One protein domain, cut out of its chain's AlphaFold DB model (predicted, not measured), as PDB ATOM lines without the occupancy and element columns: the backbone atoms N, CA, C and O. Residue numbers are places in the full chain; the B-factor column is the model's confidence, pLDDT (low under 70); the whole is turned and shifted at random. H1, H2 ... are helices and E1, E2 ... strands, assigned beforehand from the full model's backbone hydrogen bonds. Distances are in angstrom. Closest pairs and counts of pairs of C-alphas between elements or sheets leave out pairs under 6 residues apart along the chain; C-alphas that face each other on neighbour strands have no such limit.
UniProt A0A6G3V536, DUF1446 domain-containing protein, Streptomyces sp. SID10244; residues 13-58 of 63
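AT A GLANCE: This is residues 13 to 58 of the 63 residues of the protein "DUF1446 domain-containing protein" of Streptomyces sp. SID10244 (UniProt A0A6G3V536). Two parallel strands, E1 and E2, lie side by side as a small sheet, and H1 runs back over one face of it, nearer to E1, while H2 continues past the far end of E2 as a long arm. This arm makes much of the length, and residues 52 to 58 stick out free at its tip. The printed part has 46 residues, with two named strands and two named helices in the order E1, H1, E2, H2; the sheet's order is E1, E2, and the class is mixed, helices and strands. The whole is only just loose, close to extended, with a radius of gyration of the C-alphas of 13.9 A and spans of 44 by 15 by 6 A.

IN THESE COORDINATES: E1, residues 13 to 17, begins at C-alpha 13, (46.717, -30.373, 46.018). E2, residues 37 to 42, is 16.9 A long. H1 is residues 24 to 32, 11.5 A. H2, residues 44 to 57, is 19.9 A long and ends at C-alpha 57, (11.568, -36.344, 35.841).

HOW THE PARTS SIT: E1 and E2 are parallel neighbours, with 19 degrees between their directions. N 15 and O 39 are within hydrogen-bond range at 2.9 A, and N 39 and O 13 at 2.8 A. E1, H1 and E2 form a strand-helix-strand unit, two parallel strands with a helix between them along the chain, and its crossover is right-handed. The closest C-alphas of E1 and H1 are those of Ala 15 and Met 26, 6.3 A apart; those of H1 and E2 are Leu 30 and Val 38, 7.7 A apart. H2 is apart from E1 and from H1. In H1 and H2 every O i to N i+4 pair is within hydrogen-bond range.

THE WHOLE: The C-alphas farthest apart, those of Glu 34 and Asp 58, are 44.7 A apart. The printed part has no cut. The links H1 to E2 and E2 to H2 are tight, and E1 to H1 is short. The mean pLDDT of the printed part is 89.5, and no printed residue is under 70.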
ATOM      1  N   GLY A  13      47.815 -29.449  46.270       92.44
ATOM      2  CA  GLY A  13      46.717 -30.373  46.018       92.44
ATOM      3  C   GLY A  13      45.645 -29.729  45.147       92.44
ATOM      4  O   GLY A  13      45.445 -28.512  45.181       92.44
ATOM      5  N   ASN A  14      44.935 -30.549  44.381       91.75
ATOM      6  CA  ASN A  14      43.766 -30.127  43.623       91.75
ATOM      7  C   ASN A  14      42.551 -30.967  44.029       91.75
ATOM      8  O   ASN A  14      42.671 -32.180  44.197       91.75
ATOM      9  N   ALA A  15      41.411 -30.305  44.203       90.44
ATOM     10  CA  ALA A  15      40.129 -30.931  44.470       90.44
ATOM     11  C   ALA A  15      39.060 -30.331  43.553       90.44
ATOM     12  O   ALA A  15      38.773 -29.139  43.627       90.44
ATOM     13  N   SER A  16      38.447 -31.169  42.728       88.75
ATOM     14  CA  SER A  16      37.299 -30.804  41.897       88.75
ATOM     15  C   SER A  16      36.013 -31.284  42.550       88.75
ATOM     16  O   SER A  16      36.009 -32.337  43.181       88.75
ATOM     17  N   GLY A  17      34.934 -30.518  42.405       89.56
ATOM     18  CA  GLY A  17      33.615 -30.885  42.919       89.56
ATOM     19  C   GLY A  17      32.532 -30.885  41.845       89.56
ATOM     20  O   GLY A  17      32.572 -30.103  40.896       89.56
ATOM     21  N   PHE A  18      31.524 -31.735  42.029       90.25
ATOM     22  CA  PHE A  18      30.264 -31.711  41.285       90.25
ATOM     23  C   PHE A  18      29.094 -32.160  42.179       90.25
ATOM     24  O   PHE A  18      29.275 -32.554  43.336       90.25
ATOM     25  N   TYR A  19      27.869 -32.091  41.659       86.94
ATOM     26  CA  TYR A  19      26.680 -32.554  42.374       86.94
ATOM     27  C   TYR A  19      26.740 -34.053  42.711       86.94
ATOM     28  O   TYR A  19      26.788 -34.900  41.820       86.94
ATOM     29  N   GLY A  20      26.665 -34.377  44.005       85.50
ATOM     30  CA  GLY A  20      26.732 -35.755  44.507       85.50
ATOM     31  C   GLY A  20      28.146 -36.258  44.814       85.50
ATOM     32  O   GLY A  20      28.304 -37.433  45.138       85.50
ATOM     33  N   ASP A  21      29.159 -35.393  44.733       90.62
ATOM     34  CA  ASP A  21      30.539 -35.748  45.061       90.62
ATOM     35  C   ASP A  21      30.778 -35.911  46.578       90.62
ATOM     36  O   ASP A  21      29.980 -35.506  47.435       90.62
ATOM     37  N   ARG A  22      31.916 -36.510  46.932       89.62
ATOM     38  CA  ARG A  22      32.329 -36.777  48.308       89.62
ATOM     39  C   ARG A  22      32.914 -35.524  48.960       89.62
ATOM     40  O   ARG A  22      34.125 -35.312  48.964       89.62
ATOM     41  N   PHE A  23      32.063 -34.758  49.639       82.06
ATOM     42  CA  PHE A  23      32.462 -33.548  50.377       82.06
ATOM     43  C   PHE A  23      33.595 -33.747  51.404       82.06
ATOM     44  O   PHE A  23      34.324 -32.798  51.691       82.06
ATOM     45  N   SER A  24      33.785 -34.954  51.953       90.06
ATOM     46  CA  SER A  24      34.879 -35.222  52.901       90.06
ATOM     47  C   SER A  24      36.270 -35.196  52.260       90.06
ATOM     48  O   SER A  24      37.246 -34.985  52.973       90.06
ATOM     49  N   ALA A  25      36.385 -35.347  50.934       89.06
ATOM     50  CA  ALA A  25      37.676 -35.456  50.257       89.06
ATOM     51  C   ALA A  25      38.563 -34.216  50.460       89.06
ATOM     52  O   ALA A  25      39.741 -34.348  50.782       89.06
ATOM     53  N   MET A  26      37.994 -33.010  50.351       88.75
ATOM     54  CA  MET A  26      38.745 -31.772  50.590       88.75
ATOM     55  C   MET A  26      39.200 -31.662  52.051       88.75
ATOM     56  O   MET A  26      40.314 -31.217  52.317       88.75
ATOM     57  N   ARG A  27      38.372 -32.111  53.004       88.62
ATOM     58  CA  ARG A  27      38.739 -32.148  54.426       88.62
ATOM     59  C   ARG A  27      39.902 -33.106  54.678       88.62
ATOM     60  O   ARG A  27      40.853 -32.724  55.346       88.62
ATOM     61  N   GLU A  28      39.853 -34.306  54.109       91.06
ATOM     62  CA  GLU A  28      40.931 -35.299  54.218       91.06
ATOM     63  C   GLU A  28      42.263 -34.749  53.675       91.06
ATOM     64  O   GLU A  28      43.311 -34.981  54.273       91.06
ATOM     65  N   MET A  29      42.233 -33.963  52.592       89.56
ATOM     66  CA  MET A  29      43.428 -33.305  52.046       89.56
ATOM     67  C   MET A  29      43.985 -32.201  52.954       89.56
ATOM     68  O   MET A  29      45.203 -32.045  53.028       89.56
ATOM     69  N   LEU A  30      43.114 -31.444  53.630       86.81
ATOM     70  CA  LEU A  30      43.508 -30.372  54.553       86.81
ATOM     71  C   LEU A  30      44.038 -30.908  55.887       86.81
ATOM     72  O   LEU A  30      44.955 -30.330  56.459       86.81
ATOM     73  N   GLU A  31      43.441 -31.985  56.394       89.69
ATOM     74  CA  GLU A  31      43.748 -32.525  57.723       89.69
ATOM     75  C   GLU A  31      44.805 -33.640  57.682       89.69
ATOM     76  O   GLU A  31      45.492 -33.863  58.677       89.69
ATOM     77  N   GLY A  32      44.948 -34.346  56.555       83.06
ATOM     78  CA  GLY A  32      45.791 -35.541  56.440       83.06
ATOM     79  C   GLY A  32      47.063 -35.395  55.598       83.06
ATOM     80  O   GLY A  32      47.841 -36.345  55.533       83.06
ATOM     81  N   GLY A  33      47.284 -34.258  54.928       79.31
ATOM     82  CA  GLY A  33      48.388 -34.072  53.978       79.31
ATOM     83  C   GLY A  33      49.409 -33.008  54.389       79.31
ATOM     84  O   GLY A  33      49.099 -32.073  55.116       79.31
ATOM     85  N   GLU A  34      50.626 -33.090  53.844       88.12
ATOM     86  CA  GLU A  34      51.656 -32.040  53.970       88.12
ATOM     87  C   GLU A  34      51.513 -30.944  52.891       88.12
ATOM     88  O   GLU A  34      52.512 -30.418  52.384       88.12
ATOM     89  N   LEU A  35      50.279 -30.672  52.458       92.31
ATOM     90  CA  LEU A  35      49.995 -29.704  51.403       92.31
ATOM     91  C   LEU A  35      50.202 -28.279  51.916       92.31
ATOM     92  O   LEU A  35      49.717 -27.912  52.981       92.31
ATOM     93  N   ASP A  36      50.876 -27.463  51.113       92.19
ATOM     94  CA  ASP A  36      51.014 -26.031  51.371       92.19
ATOM     95  C   ASP A  36      49.824 -25.249  50.805       92.19
ATOM     96  O   ASP A  36      49.414 -24.231  51.358       92.19
ATOM     97  N   TYR A  37      49.268 -25.733  49.692       92.12
ATOM     98  CA  TYR A  37      48.140 -25.113  49.012       92.12
ATOM     99  C   TYR A  37      47.142 -26.166  48.554       92.12
ATOM    100  O   TYR A  37      47.516 -27.241  48.080       92.12
ATOM    101  N   VAL A  38      45.863 -25.810  48.626       92.12
ATOM    102  CA  VAL A  38      44.780 -26.551  47.986       92.12
ATOM    103  C   VAL A  38      44.129 -25.635  46.967       92.12
ATOM    104  O   VAL A  38      43.766 -24.498  47.262       92.12
ATOM    105  N   THR A  39      44.006 -26.148  45.756       92.25
ATOM    106  CA  THR A  39      43.263 -25.531  44.664       92.25
ATOM    107  C   THR A  39      42.019 -26.354  44.398       92.25
ATOM    108  O   THR A  39      41.967 -27.538  44.736       92.25
ATOM    109  N   GLY A  40      41.020 -25.743  43.782       89.69
ATOM    110  CA  GLY A  40      39.858 -26.493  43.369       89.69
ATOM    111  C   GLY A  40      38.992 -25.755  42.381       89.69
ATOM    112  O   GLY A  40      39.052 -24.529  42.270       89.69
ATOM    113  N   ASP A  41      38.193 -26.536  41.674       90.38
ATOM    114  CA  ASP A  41      37.137 -26.066  40.799       90.38
ATOM    115  C   ASP A  41      35.817 -26.761  41.147       90.38
ATOM    116  O   ASP A  41      35.760 -27.764  41.864       90.38
ATOM    117  N   TYR A  42      34.723 -26.167  40.684       84.12
ATOM    118  CA  TYR A  42      33.402 -26.759  40.806       84.12
ATOM    119  C   TYR A  42      32.805 -26.870  39.412       84.12
ATOM    120  O   TYR A  42      32.481 -25.860  38.777       84.12
ATOM    121  N   LEU A  43      32.695 -28.097  38.910       86.50
ATOM    122  CA  LEU A  43      32.258 -28.343  37.549       86.50
ATOM    123  C   LEU A  43      30.746 -28.142  37.444       86.50
ATOM    124  O   LEU A  43      29.932 -28.971  37.869       86.50
ATOM    125  N   ALA A  44      30.370 -27.026  36.826       88.81
ATOM    126  CA  ALA A  44      28.975 -26.702  36.582       88.81
ATOM    127  C   ALA A  44      28.339 -27.638  35.544       88.81
ATOM    128  O   ALA A  44      27.179 -27.986  35.698       88.81
ATOM    129  N   GLU A  45      29.064 -28.085  34.516       90.69
ATOM    130  CA  GLU A  45      28.473 -28.839  33.398       90.69
ATOM    131  C   GLU A  45      27.822 -30.155  33.846       90.69
ATOM    132  O   GLU A  45      26.639 -30.383  33.592       90.69
ATOM    133  N   LEU A  46      28.562 -30.989  34.582       89.31
ATOM    134  CA  LEU A  46      28.037 -32.253  35.101       89.31
ATOM    135  C   LEU A  46      26.911 -32.020  36.117       89.31
ATOM    136  O   LEU A  46      25.878 -32.685  36.065       89.31
ATOM    137  N   THR A  47      27.084 -31.036  36.999       90.62
ATOM    138  CA  THR A  47      26.067 -30.635  37.981       90.62
ATOM    139  C   THR A  47      24.763 -30.224  37.298       90.62
ATOM    140  O   THR A  47      23.698 -30.756  37.605       90.62
ATOM    141  N   MET A  48      24.839 -29.330  36.312       91.75
ATOM    142  CA  MET A  48      23.683 -28.824  35.576       91.75
ATOM    143  C   MET A  48      23.035 -29.903  34.708       91.75
ATOM    144  O   MET A  48      21.812 -29.902  34.569       91.75
ATOM    145  N   LEU A  49      23.811 -30.847  34.165       91.12
ATOM    146  CA  LEU A  49      23.273 -32.014  33.464       91.12
ATOM    147  C   LEU A  49      22.433 -32.893  34.405       91.12
ATOM    148  O   LEU A  49      21.339 -33.317  34.030       91.12
ATOM    149  N   ILE A  50      22.922 -33.151  35.623       90.31
ATOM    150  CA  ILE A  50      22.208 -33.951  36.629       90.31
ATOM    151  C   ILE A  50      20.922 -33.238  37.065       90.31
ATOM    152  O   ILE A  50      19.843 -33.823  36.963       90.31
ATOM    153  N   LEU A  51      21.013 -31.960  37.445       90.06
ATOM    154  CA  LEU A  51      19.852 -31.154  37.843       90.06
ATOM    155  C   LEU A  51      18.832 -31.021  36.701       90.06
ATOM    156  O   LEU A  51      17.627 -31.144  36.912       90.06
ATOM    157  N   GLY A  52      19.302 -30.849  35.463       91.12
ATOM    158  CA  GLY A  52      18.451 -30.822  34.275       91.12
ATOM    159  C   GLY A  52      17.698 -32.137  34.061       91.12
ATOM    160  O   GLY A  52      16.499 -32.122  33.776       91.12
ATOM    161  N   ARG A  53      18.369 -33.280  34.249       91.25
ATOM    162  CA  ARG A  53      17.739 -34.604  34.157       91.25
ATOM    163  C   ARG A  53      16.701 -34.819  35.255       91.25
ATOM    164  O   ARG A  53      15.662 -35.418  34.981       91.25
ATOM    165  N   ASP A  54      16.961 -34.361  36.472       91.38
ATOM    166  CA  ASP A  54      16.013 -34.512  37.576       91.38
ATOM    167  C   ASP A  54      14.786 -33.613  37.392       91.38
ATOM    168  O   ASP A  54      13.659 -34.091  37.537       91.38
ATOM    169  N   ARG A  55      14.973 -32.393  36.876       91.25
ATOM    170  CA  ARG A  55      13.872 -31.510  36.465       91.25
ATOM    171  C   ARG A  55      12.995 -32.104  35.361       91.25
ATOM    172  O   ARG A  55      11.785 -31.892  35.359       91.25
ATOM    173  N   MET A  56      13.574 -32.863  34.425       91.94
ATOM    174  CA  MET A  56      12.794 -33.587  33.410       91.94
ATOM    175  C   MET A  56      11.927 -34.703  34.014       91.94
ATOM    176  O   MET A  56      10.888 -35.028  33.443       91.94
ATOM    177  N   LYS A  57      12.335 -35.296  35.145       92.56
ATOM    178  CA  LYS A  57      11.568 -36.344  35.841       92.56
ATOM    179  C   LYS A  57      10.484 -35.763  36.752       92.56
ATOM    180  O   LYS A  57       9.364 -36.263  36.737       92.56
ATOM    181  N   ASP A  58      10.806 -34.735  37.539       92.88
ATOM    182  CA  ASP A  58       9.839 -33.980  38.346       92.88
ATOM    183  C   ASP A  58      10.025 -32.476  38.094       92.88
ATOM    184  O   ASP A  58      10.985 -31.889  38.596       92.88
TER     185      ASP A  58